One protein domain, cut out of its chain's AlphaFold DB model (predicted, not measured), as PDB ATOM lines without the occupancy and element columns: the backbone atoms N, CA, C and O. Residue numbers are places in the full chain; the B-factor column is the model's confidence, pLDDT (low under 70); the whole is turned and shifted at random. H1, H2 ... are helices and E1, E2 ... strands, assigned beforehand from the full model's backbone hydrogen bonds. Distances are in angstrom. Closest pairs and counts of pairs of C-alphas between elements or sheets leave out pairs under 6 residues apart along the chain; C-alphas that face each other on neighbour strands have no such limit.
ATOM      1  N   TYR A 200      93.458  92.352  92.867       88.38
ATOM      2  CA  TYR A 200      92.698  91.187  92.428       88.38
ATOM      3  C   TYR A 200      91.366  91.611  91.800       88.38
ATOM      4  O   TYR A 200      90.505  92.211  92.447       88.38
ATOM      5  N   SER A 201      91.223  91.307  90.515       89.38
ATOM      6  CA  SER A 201      90.149  91.781  89.643       89.38
ATOM      7  C   SER A 201      89.540  90.630  88.841       89.38
ATOM      8  O   SER A 201      90.026  89.501  88.894       89.38
ATOM      9  N   GLU A 202      88.486  90.903  88.072       89.00
ATOM     10  CA  GLU A 202      87.820  89.892  87.240       89.00
ATOM     11  C   GLU A 202      88.791  89.138  86.298       89.00
ATOM     12  O   GLU A 202      88.742  87.907  86.284       89.00
ATOM     13  N   PRO A 203      89.750  89.791  85.606       89.00
ATOM     14  CA  PRO A 203      90.794  89.083  84.860       89.00
ATOM     15  C   PRO A 203      91.644  88.102  85.689       89.00
ATOM     16  O   PRO A 203      92.057  87.066  85.168       89.00
ATOM     17  N   HIS A 204      91.885  88.373  86.977       91.69
ATOM     18  CA  HIS A 204      92.600  87.436  87.852       91.69
ATOM     19  C   HIS A 204      91.749  86.197  88.136       91.69
ATOM     20  O   HIS A 204      92.244  85.074  88.050       91.69
ATOM     21  N   GLU A 205      90.465  86.384  88.452       89.69
ATOM     22  CA  GLU A 205      89.537  85.269  88.662       89.69
ATOM     23  C   GLU A 205      89.384  84.412  87.409       89.69
ATOM     24  O   GLU A 205      89.356  83.187  87.508       89.69
ATOM     25  N   LEU A 206      89.283  85.039  86.235       88.69
ATOM     26  CA  LEU A 206      89.162  84.341  84.957       88.69
ATOM     27  C   LEU A 206      90.426  83.551  84.623       88.69
ATOM     28  O   LEU A 206      90.315  82.391  84.229       88.69
ATOM     29  N   LEU A 207      91.611  84.131  84.841       90.06
ATOM     30  CA  LEU A 207      92.880  83.425  84.664       90.06
ATOM     31  C   LEU A 207      92.982  82.208  85.592       90.06
ATOM     32  O   LEU A 207      93.365  81.134  85.143       90.06
ATOM     33  N   ILE A 208      92.602  82.339  86.867       91.12
ATOM     34  CA  ILE A 208      92.607  81.195  87.789       91.12
ATOM     35  C   ILE A 208      91.571  80.151  87.374       91.12
ATOM     36  O   ILE A 208      91.920  78.979  87.273       91.12
ATOM     37  N   LYS A 209      90.327  80.552  87.078       88.94
ATOM     38  CA  LYS A 209      89.259  79.637  86.639       88.94
ATOM     39  C   LYS A 209      89.654  78.850  85.399       88.94
ATOM     40  O   LYS A 209      89.354  77.663  85.340       88.94
ATOM     41  N   LEU A 210      90.320  79.487  84.439       86.56
ATOM     42  CA  LEU A 210      90.848  78.828  83.246       86.56
ATOM     43  C   LEU A 210      91.785  77.672  83.608       86.56
ATOM     44  O   LEU A 210      91.701  76.608  83.007       86.56
ATOM     45  N   LEU A 211      92.656  77.894  84.591       89.38
ATOM     46  CA  LEU A 211      93.663  76.931  85.022       89.38
ATOM     47  C   LEU A 211      93.096  75.848  85.948       89.38
ATOM     48  O   LEU A 211      93.786  74.871  86.218       89.38
ATOM     49  N   GLU A 212      91.860  75.967  86.438       90.50
ATOM     50  CA  GLU A 212      91.252  74.946  87.295       90.50
ATOM     51  C   GLU A 212      91.049  73.615  86.551       90.50
ATOM     52  O   GLU A 212      90.547  73.570  85.427       90.50
ATOM     53  N   PHE A 213      91.340  72.497  87.217       84.38
ATOM     54  CA  PHE A 213      91.221  71.143  86.663       84.38
ATOM     55  C   PHE A 213      89.827  70.842  86.096       84.38
ATOM     56  O   PHE A 213      89.679  70.291  85.004       84.38
ATOM     57  N   ARG A 214      88.772  71.281  86.793       83.88
ATOM     58  CA  ARG A 214      87.375  71.095  86.356       83.88
ATOM     59  C   ARG A 214      87.024  71.813  85.046       83.88
ATOM     60  O   ARG A 214      85.996  71.507  84.448       83.88
ATOM     61  N   ASN A 215      87.858  72.757  84.620       81.81
ATOM     62  CA  ASN A 215      87.596  73.686  83.530       81.81
ATOM     63  C   ASN A 215      88.444  73.419  82.276       81.81
ATOM     64  O   ASN A 215      88.257  74.116  81.283       81.81
ATOM     65  N   GLN A 216      89.282  72.371  82.257       70.25
ATOM     66  CA  GLN A 216      90.155  72.024  81.117       70.25
ATOM     67  C   GLN A 216      89.436  71.910  79.760       70.25
ATOM     68  O   GLN A 216      90.042  72.126  78.717       70.25
ATOM     69  N   ASN A 217      88.142  71.570  79.766       69.31
ATOM     70  CA  ASN A 217      87.331  71.405  78.555       69.31
ATOM     71  C   ASN A 217      86.232  72.464  78.402       69.31
ATOM     72  O   ASN A 217      85.386  72.340  77.515       69.31
ATOM     73  N   ALA A 218      86.177  73.456  79.289       67.62
ATOM     74  CA  ALA A 218      85.124  74.455  79.247       67.62
ATOM     75  C   ALA A 218      85.436  75.548  78.211       67.62
ATOM     76  O   ALA A 218      86.583  75.924  77.970       67.62
ATOM     77  N   ASP A 219      84.379  76.007  77.542       66.25
ATOM     78  CA  ASP A 219      84.456  76.995  76.471       66.25
ATOM     79  C   ASP A 219      84.370  78.400  77.084       66.25
ATOM     80  O   ASP A 219      83.282  78.899  77.379       66.25
ATOM     81  N   PHE A 220      85.527  79.003  77.371       66.19
ATOM     82  CA  PHE A 220      85.625  80.360  77.912       66.19
ATOM     83  C   PHE A 220      86.114  81.334  76.842       66.19
ATOM     84  O   PHE A 220      87.084  81.058  76.138       66.19
ATOM     85  N   SER A 221      85.488  82.510  76.787       69.69
ATOM     86  CA  SER A 221      86.069  83.679  76.125       69.69
ATOM     87  C   SER A 221      87.041  84.336  77.099       69.69
ATOM     88  O   SER A 221      86.636  84.733  78.191       69.69
ATOM     89  N   LEU A 222      88.314  84.441  76.726       72.88
ATOM     90  CA  LEU A 222      89.334  85.093  77.550       72.88
ATOM     91  C   LEU A 222      89.531  86.531  77.096       72.88
ATOM     92  O   LEU A 222      89.643  86.793  75.903       72.88
ATOM     93  N   SER A 223      89.630  87.469  78.034       79.25
ATOM     94  CA  SER A 223      90.115  88.805  77.696       79.25
ATOM     95  C   SER A 223      91.625  88.765  77.455       79.25
ATOM     96  O   SER A 223      92.358  88.006  78.096       79.25
ATOM     97  N   GLU A 224      92.115  89.620  76.558       82.44
ATOM     98  CA  GLU A 224      93.558  89.809  76.348       82.44
ATOM     99  C   GLU A 224      94.282  90.206  77.652       82.44
ATOM    100  O   GLU A 224      95.429  89.822  77.884       82.44
ATOM    101  N   GLU A 225      93.572  90.880  78.560       85.50
ATOM    102  CA  GLU A 225      94.046  91.249  79.895       85.50
ATOM    103  C   GLU A 225      94.428  90.035  80.760       85.50
ATOM    104  O   GLU A 225      95.402  90.116  81.505       85.50
ATOM    105  N   CYS A 226      93.742  88.891  80.630       87.69
ATOM    106  CA  CYS A 226      94.095  87.664  81.361       87.69
ATOM    107  C   CYS A 226      95.484  87.152  80.949       87.69
ATOM    108  O   CYS A 226      96.309  86.787  81.786       87.69
ATOM    109  N   ILE A 227      95.765  87.172  79.644       87.50
ATOM    110  CA  ILE A 227      97.072  86.785  79.098       87.50
ATOM    111  C   ILE A 227      98.131  87.830  79.463       87.50
ATOM    112  O   ILE A 227      99.268  87.483  79.787       87.50
ATOM    113  N   GLY A 228      97.755  89.111  79.456       88.75
ATOM    114  CA  GLY A 228      98.584  90.206  79.955       88.75
ATOM    115  C   GLY A 228      99.017  89.997  81.407       88.75
ATOM    116  O   GLY A 228     100.203  90.128  81.706       88.75
ATOM    117  N   LEU A 229      98.097  89.589  82.285       90.81
ATOM    118  CA  LEU A 229      98.386  89.274  83.688       90.81
ATOM    119  C   LEU A 229      99.338  88.088  83.837       90.81
ATOM    120  O   LEU A 229     100.324  88.198  84.566       90.81
ATOM    121  N   ALA A 230      99.109  86.991  83.111       90.06
ATOM    122  CA  ALA A 230     100.022  85.845  83.131       90.06
ATOM    123  C   ALA A 230     101.447  86.257  82.708       90.06
ATOM    124  O   ALA A 230     102.433  85.880  83.340       90.06
ATOM    125  N   ARG A 231     101.568  87.119  81.688       90.44
ATOM    126  CA  ARG A 231     102.857  87.665  81.229       90.44
ATOM    127  C   ARG A 231     103.486  88.665  82.191       90.44
ATOM    128  O   ARG A 231     104.709  88.779  82.182       90.44
ATOM    129  N   LEU A 232     102.698  89.409  82.960       90.88
ATOM    130  CA  LEU A 232     103.207  90.328  83.977       90.88
ATOM    131  C   LEU A 232     103.782  89.548  85.166       90.88
ATOM    132  O   LEU A 232     104.839  89.894  85.686       90.88
ATOM    133  N   HIS A 233     103.133  88.443  85.533       91.50
ATOM    134  CA  HIS A 233     103.492  87.604  86.672       91.50
ATOM    135  C   HIS A 233     104.219  86.315  86.259       91.50
ATOM    136  O   HIS A 233     103.895  85.235  86.749       91.50
ATOM    137  N   ARG A 234     105.261  86.416  85.416       88.19
ATOM    138  CA  ARG A 234     106.047  85.245  84.953       88.19
ATOM    139  C   ARG A 234     106.734  84.440  86.054       88.19
ATOM    140  O   ARG A 234     107.181  83.333  85.811       88.19
ATOM    141  N   ALA A 235     106.878  85.007  87.249       87.00
ATOM    142  CA  ALA A 235     107.366  84.242  88.390       87.00
ATOM    143  C   ALA A 235     106.353  83.167  88.826       87.00
ATOM    144  O   ALA A 235     106.760  82.123  89.316       87.00
ATOM    145  N   ILE A 236     105.054  83.441  88.654       91.56
ATOM    146  CA  ILE A 236     103.939  82.572  89.047       91.56
ATOM    147  C   ILE A 236     103.476  81.717  87.868       91.56
ATOM    148  O   ILE A 236     103.164  80.548  88.070       91.56
ATOM    149  N   PHE A 237     103.410  82.292  86.665       93.06
ATOM    150  CA  PHE A 237     102.867  81.631  85.481       93.06
ATOM    151  C   PHE A 237     103.943  81.385  84.431       93.06
ATOM    152  O   PHE A 237     104.595  82.324  83.967       93.06
ATOM    153  N   ASP A 238     104.055  80.134  84.002       91.12
ATOM    154  CA  ASP A 238     104.876  79.747  82.866       91.12
ATOM    155  C   ASP A 238     104.016  79.744  81.598       91.12
ATOM    156  O   ASP A 238     102.883  79.263  81.588       91.12
ATOM    157  N   ILE A 239     104.550  80.333  80.524       90.81
ATOM    158  CA  ILE A 239     103.900  80.378  79.211       90.81
ATOM    159  C   ILE A 239     104.818  79.693  78.209       90.81
ATOM    160  O   ILE A 239     105.911  80.187  77.913       90.81
ATOM    161  N   GLU A 240     104.351  78.580  77.656       89.88
ATOM    162  CA  GLU A 240     105.112  77.750  76.730       89.88
ATOM    163  C   GLU A 240     104.450  77.642  75.354       89.88
ATOM    164  O   GLU A 240     103.238  77.784  75.186       89.88
ATOM    165  N   GLN A 241     105.288  77.370  74.345       86.25
ATOM    166  CA  GLN A 241     104.893  77.097  72.957       86.25
ATOM    167  C   GLN A 241     103.933  78.132  72.347       86.25
ATOM    168  O   GLN A 241     103.074  77.784  71.536       86.25
ATOM    169  N   GLU A 242     104.093  79.409  72.705       86.94
ATOM    170  CA  GLU A 242     103.277  80.470  72.127       86.94
ATOM    171  C   GLU A 242     103.500  80.548  70.606       86.94
ATOM    172  O   GLU A 242     104.586  80.886  70.131       86.94
ATOM    173  N   ASN A 243     102.455  80.244  69.840       86.25
ATOM    174  CA  ASN A 243     102.465  80.236  68.380       86.25
ATOM    175  C   ASN A 243     101.219  80.939  67.816       86.25
ATOM    176  O   ASN A 243     100.527  81.663  68.533       86.25
ATOM    177  N   GLU A 244     100.960  80.793  66.517       82.00
ATOM    178  CA  GLU A 244      99.808  81.412  65.843       82.00
ATOM    179  C   GLU A 244      98.461  80.833  66.310       82.00
ATOM    180  O   GLU A 244      97.459  81.544  66.295       82.00
ATOM    181  N   ASN A 245      98.447  79.585  66.787       84.12
ATOM    182  CA  ASN A 245      97.236  78.870  67.189       84.12
ATOM    183  C   ASN A 245      96.914  79.041  68.680       84.12
ATOM    184  O   ASN A 245      95.752  79.008  69.064       84.12
ATOM    185  N   GLY A 246      97.916  79.213  69.542       87.62
ATOM    186  CA  GLY A 246      97.684  79.223  70.984       87.62
ATOM    187  C   GLY A 246      98.948  79.279  71.826       87.62
ATOM    188  O   GLY A 246     100.034  79.585  71.330       87.62
ATOM    189  N   MET A 247      98.788  78.987  73.113       90.25
ATOM    190  CA  MET A 247      99.869  78.869  74.095       90.25
ATOM    191  C   MET A 247      99.470  77.907  75.217       90.25
ATOM    192  O   MET A 247      98.283  77.737  75.482       90.25
ATOM    193  N   TYR A 248     100.448  77.308  75.891       90.75
ATOM    194  CA  TYR A 248     100.222  76.596  77.149       90.75
ATOM    195  C   TYR A 248     100.514  77.529  78.313       90.75
ATOM    196  O   TYR A 248     101.514  78.247  78.285       90.75
ATOM    197  N   ILE A 249      99.640  77.522  79.314       91.44
ATOM    198  CA  ILE A 249      99.827  78.256  80.562       91.44
ATOM    199  C   ILE A 249      99.801  77.254  81.712       91.44
ATOM    200  O   ILE A 249      98.903  76.413  81.791       91.44
ATOM    201  N   SER A 250     100.777  77.358  82.604       92.38
ATOM    202  CA  SER A 250     100.871  76.570  83.832       92.38
ATOM    203  C   SER A 250     101.274  77.459  85.005       92.38
ATOM    204  O   SER A 250     101.716  78.597  84.829       92.38
ATOM    205  N   VAL A 251     101.081  76.958  86.224       92.88
ATOM    206  CA  VAL A 251     101.523  77.644  87.443       92.88
ATOM    207  C   VAL A 251     102.822  77.015  87.928       92.88
ATOM    208  O   VAL A 251     102.873  75.822  88.224       92.88
ATOM    209  N   ALA A 252     103.864  77.829  88.055       89.38
ATOM    210  CA  ALA A 252     105.179  77.395  88.490       89.38
ATOM    211  C   ALA A 252     105.164  76.903  89.949       89.38
ATOM    212  O   ALA A 252     104.513  77.471  90.835       89.38
ATOM    213  N   SER A 253     105.957  75.871  90.243       83.06
ATOM    214  CA  SER A 253     106.274  75.501  91.627       83.06
ATOM    215  C   SER A 253     107.177  76.577  92.246       83.06
ATOM    216  O   SER A 253     108.171  76.953  91.621       83.06
ATOM    217  N   PRO A 254     106.903  77.062  93.474       86.06
ATOM    218  CA  PRO A 254     105.996  76.510  94.488       86.06
ATOM    219  C   PRO A 254     104.632  77.220  94.573       86.06
ATOM    220  O   PRO A 254     103.845  76.933  95.476       86.06
ATOM    221  N   TYR A 255     104.349  78.165  93.676       91.25
ATOM    222  CA  TYR A 255     103.139  78.990  93.717       91.25
ATOM    223  C   TYR A 255     101.865  78.172  93.534       91.25
ATOM    224  O   TYR A 255     100.869  78.471  94.190       91.25
ATOM    225  N   TYR A 256     101.930  77.110  92.728       90.75
ATOM    226  CA  TYR A 256     100.837  76.167  92.485       90.75
ATOM    227  C   TYR A 256     100.108  75.777  93.782       90.75
ATOM    228  O   TYR A 256      98.947  76.132  93.982       90.75
ATOM    229  N   SER A 257     100.825  75.172  94.735       89.88
ATOM    230  CA  SER A 257     100.232  74.663  95.980       89.88
ATOM    231  C   SER A 257      99.675  75.773  96.878       89.88
ATOM    232  O   SER A 257      98.729  75.562  97.636       89.88
ATOM    233  N   ARG A 258     100.255  76.978  96.813       91.50
ATOM    234  CA  ARG A 258      99.820  78.134  97.611       91.50
ATOM    235  C   ARG A 258      98.537  78.748  97.074       91.50
ATOM    236  O   ARG A 258      97.683  79.161  97.858       91.50
ATOM    237  N   ILE A 259      98.402  78.810  95.753       92.44
ATOM    238  CA  ILE A 259      97.205  79.320  95.088       92.44
ATOM    239  C   ILE A 259      96.029  78.375  95.341       92.44
ATOM    240  O   ILE A 259      94.978  78.844  95.784       92.44
ATOM    241  N   GLU A 260      96.225  77.063  95.177       93.06
ATOM    242  CA  GLU A 260      95.210  76.047  95.494       93.06
ATOM    243  C   GLU A 260      94.705  76.170  96.931       93.06
ATOM    244  O   GLU A 260      93.501  76.266  97.171       93.06
ATOM    245  N   GLN A 261      95.627  76.248  97.895       91.94
ATOM    246  CA  GLN A 261      95.274  76.366  99.306       91.94
ATOM    247  C   GLN A 261      94.506  77.661  99.604       91.94
ATOM    248  O   GLN A 261      93.520  77.638 100.343       91.94
ATOM    249  N   LYS A 262      94.954  78.797  99.056       91.06
ATOM    250  CA  LYS A 262      94.360  80.109  99.347       91.06
ATOM    251  C   LYS A 262      92.970  80.270  98.737       91.06
ATOM    252  O   LYS A 262      92.097  80.842  99.384       91.06
ATOM    253  N   LEU A 263      92.774  79.787  97.512       90.81
ATOM    254  CA  LEU A 263      91.516  79.938  96.775       90.81
ATOM    255  C   LEU A 263      90.592  78.721  96.910       90.81
ATOM    256  O   LEU A 263      89.440  78.791  96.496       90.81
ATOM    257  N   SER A 264      91.058  77.635  97.540       91.25
ATOM    258  CA  SER A 264      90.333  76.360  97.643       91.25
ATOM    259  C   SER A 264      89.930  75.814  96.268       91.25
ATOM    260  O   SER A 264      88.784  75.415  96.054       91.25
ATOM    261  N   VAL A 265      90.887  75.826  95.338       91.38
ATOM    262  CA  VAL A 265      90.744  75.338  93.958       91.38
ATOM    263  C   VAL A 265      91.721  74.196  93.697       91.38
ATOM    264  O   VAL A 265      92.712  74.065  94.407       91.38
ATOM    265  N   GLU A 266      91.439  73.393  92.675       92.25
ATOM    266  CA  GLU A 266      92.348  72.369  92.151       92.25
ATOM    267  C   GLU A 266      92.811  72.834  90.771       92.25
ATOM    268  O   GLU A 266      91.976  73.077  89.892       92.25
ATOM    269  N   LEU A 267      94.114  73.033  90.602       90.81
ATOM    270  CA  LEU A 267      94.707  73.554  89.375       90.81
ATOM    271  C   LEU A 267      95.130  72.408  88.449       90.81
ATOM    272  O   LEU A 267      95.499  71.322  88.875       90.81
ATOM    273  N   SER A 268      95.102  72.656  87.149       88.00
ATOM    274  CA  SER A 268      95.686  71.772  86.146       88.00
ATOM    275  C   SER A 268      97.199  71.938  86.112       88.00
ATOM    276  O   SER A 268      97.693  73.052  86.287       88.00
ATOM    277  N   ASP A 269      97.919  70.862  85.796       84.88
ATOM    278  CA  ASP A 269      99.364  70.930  85.544       84.88
ATOM    279  C   ASP A 269      99.681  71.905  84.397       84.88
ATOM    280  O   ASP A 269     100.571  72.745  84.504       84.88
ATOM    281  N   GLU A 270      98.906  71.829  83.314       88.00
ATOM    282  CA  GLU A 270      98.997  72.711  82.154       88.00
ATOM    283  C   GLU A 270      97.612  72.926  81.535       88.00
ATOM    284  O   GLU A 270      96.731  72.068  81.619       88.00
ATOM    285  N   THR A 271      97.390  74.084  80.915       87.75
ATOM    286  CA  THR A 271      96.160  74.380  80.167       87.75
ATOM    287  C   THR A 271      96.504  74.995  78.821       87.75
ATOM    288  O   THR A 271      97.227  75.990  78.749       87.75
ATOM    289  N   TYR A 272      95.972  74.413  77.743       87.88
ATOM    290  CA  TYR A 272      96.108  74.974  76.404       87.88
ATOM    291  C   TYR A 272      95.068  76.068  76.161       87.88
ATOM    292  O   TYR A 272      93.868  75.857  76.343       87.88
ATOM    293  N   VAL A 273      95.533  77.217  75.687       85.88
ATOM    294  CA  VAL A 273      94.706  78.369  75.341       85.88
ATOM    295  C   VAL A 273      94.786  78.615  73.842       85.88
ATOM    296  O   VAL A 273      95.828  79.019  73.326       85.88
ATOM    297  N   ASP A 274      93.668  78.399  73.153       84.50
ATOM    298  CA  ASP A 274      93.508  78.730  71.737       84.50
ATOM    299  C   ASP A 274      93.386  80.255  71.566       84.50
ATOM    300  O   ASP A 274      92.528  80.897  72.182       84.50
ATOM    301  N   LYS A 275      94.232  80.847  70.715       81.06
ATOM    302  CA  LYS A 275      94.232  82.294  70.447       81.06
ATOM    303  C   LYS A 275      92.925  82.779  69.823       81.06
ATOM    304  O   LYS A 275      92.556  83.928  70.049       81.06
ATOM    305  N   ALA A 276      92.189  81.925  69.109       78.50
ATOM    306  CA  ALA A 276      90.882  82.264  68.545       78.50
ATOM    307  C   ALA A 276      89.802  82.504  69.618       78.50
ATOM    308  O   ALA A 276      88.765  83.095  69.319       78.50
ATOM    309  N   ARG A 277      90.038  82.065  70.863       73.31
ATOM    310  CA  ARG A 277      89.129  82.245  72.010       73.31
ATOM    311  C   ARG A 277      89.444  83.484  72.848       73.31
ATOM    312  O   ARG A 277      88.770  83.741  73.846       73.31
ATOM    313  N   ILE A 278      90.468  84.249  72.466       73.50
ATOM    314  CA  ILE A 278      90.829  85.494  73.141       73.50
ATOM    315  C   ILE A 278      90.027  86.627  72.495       73.50
ATOM    316  O   ILE A 278      90.291  87.032  71.364       73.50
ATOM    317  N   SER A 279      89.032  87.140  73.211       66.44
ATOM    318  CA  SER A 279      88.308  88.344  72.815       66.44
ATOM    319  C   SER A 279      89.216  89.558  72.992       66.44
ATOM    320  O   SER A 279      89.592  89.904  74.116       66.44
ATOM    321  N   VAL A 280      89.552  90.210  71.879       57.69
ATOM    322  CA  VAL A 280      90.197  91.526  71.877       57.69
ATOM    323  C   VAL A 280      89.153  92.527  72.355       57.69
ATOM    324  O   VAL A 280      88.093  92.649  71.737       57.69
TER     325      VAL A 280
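This is residues 200 to 280 of the 285 residues of an uncharacterized protein of Vibrio chagasii (UniProt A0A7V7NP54). A small antiparallel sheet of three strands has two short helices, H1 and H2, packed crosswise to each other on one of its faces, while a third helix, H3, sits past one end of the strands and only grazes the sheet. The long axis runs from the turn of the hairpin E1 and E2 at one end to H3 at the other. The printed part has 81 residues, with three named helices and three named strands in the order H1, H2, E1, E2, H3, E3, and the sheet order is E1, E2, E3. The class is mixed, helices and strands; the whole is compact, with a radius of gyration of the C-alphas of 11.7 A and a rounded outline of 33 by 23 by 21 A.

H1, residues 202 to 211, touches H2, residues 224 to 232; the closest C-alphas, of Pro 203 and Cys 226, are 5.0 A apart, and their lines are about perpendicular at 78 degrees. Both are on the same face of the sheet formed by E1, residues 237 to 240, E2, residues 246 to 251, and E3, residues 271 to 274. H1 has a height over the sheet of 10.9 A, lies over E2 and, only just, over E3 with 3 C-alphas, and runs across the strands, at 79 degrees to E2 on the local plane. Its closest C-alpha pair with E3 is Leu 211 and Thr 271, 6.0 A. H2, at a height over the sheet of 10.1 A, lies over E1 and E2 and runs slantwise to the strands, at 55 degrees to E1 on the local plane. Its closest C-alpha pair with E1 is Ala 230 and Phe 237, 5.6 A. E1 and E2 form a hairpin, antiparallel at 146 degrees, with N 238 and O 250 within hydrogen-bond range at 2.9 A. E2, the inner strand, is antiparallel to E3 at 155 degrees, with N 273 and O 247 within hydrogen-bond range at 2.8 A. H3, residues 255 to 263, only grazes the sheet, with its residues 255 to 259, and is apart from H1 and H2. In H1, H2 and H3 every O i to N i+4 pair is within hydrogen-bond range.

H1 begins at C-alpha 202, (87.820, 89.892, 87.240), and is 14.4 A long; H2 is 12.3 A long. E1 spans 9.8 A and E2 17.0 A, ending at C-alpha 251, (101.523, 77.644, 87.443). H3 is 12.1 A long, and E3, 9.8 A long, ends at C-alpha 274, (93.508, 78.730, 71.737).

The two C-alphas farthest apart, of Glu 244 and Gln 261, are 34.1 A apart. The printed part has no cut. The link from H1 to H2 is long, with 12 residues; its residues 222 to 223 pair, parallel, with residues 278 to 279. The mean pLDDT of the printed part is 85.8, and residues 217 to 221 and 279 to 280 are under 70.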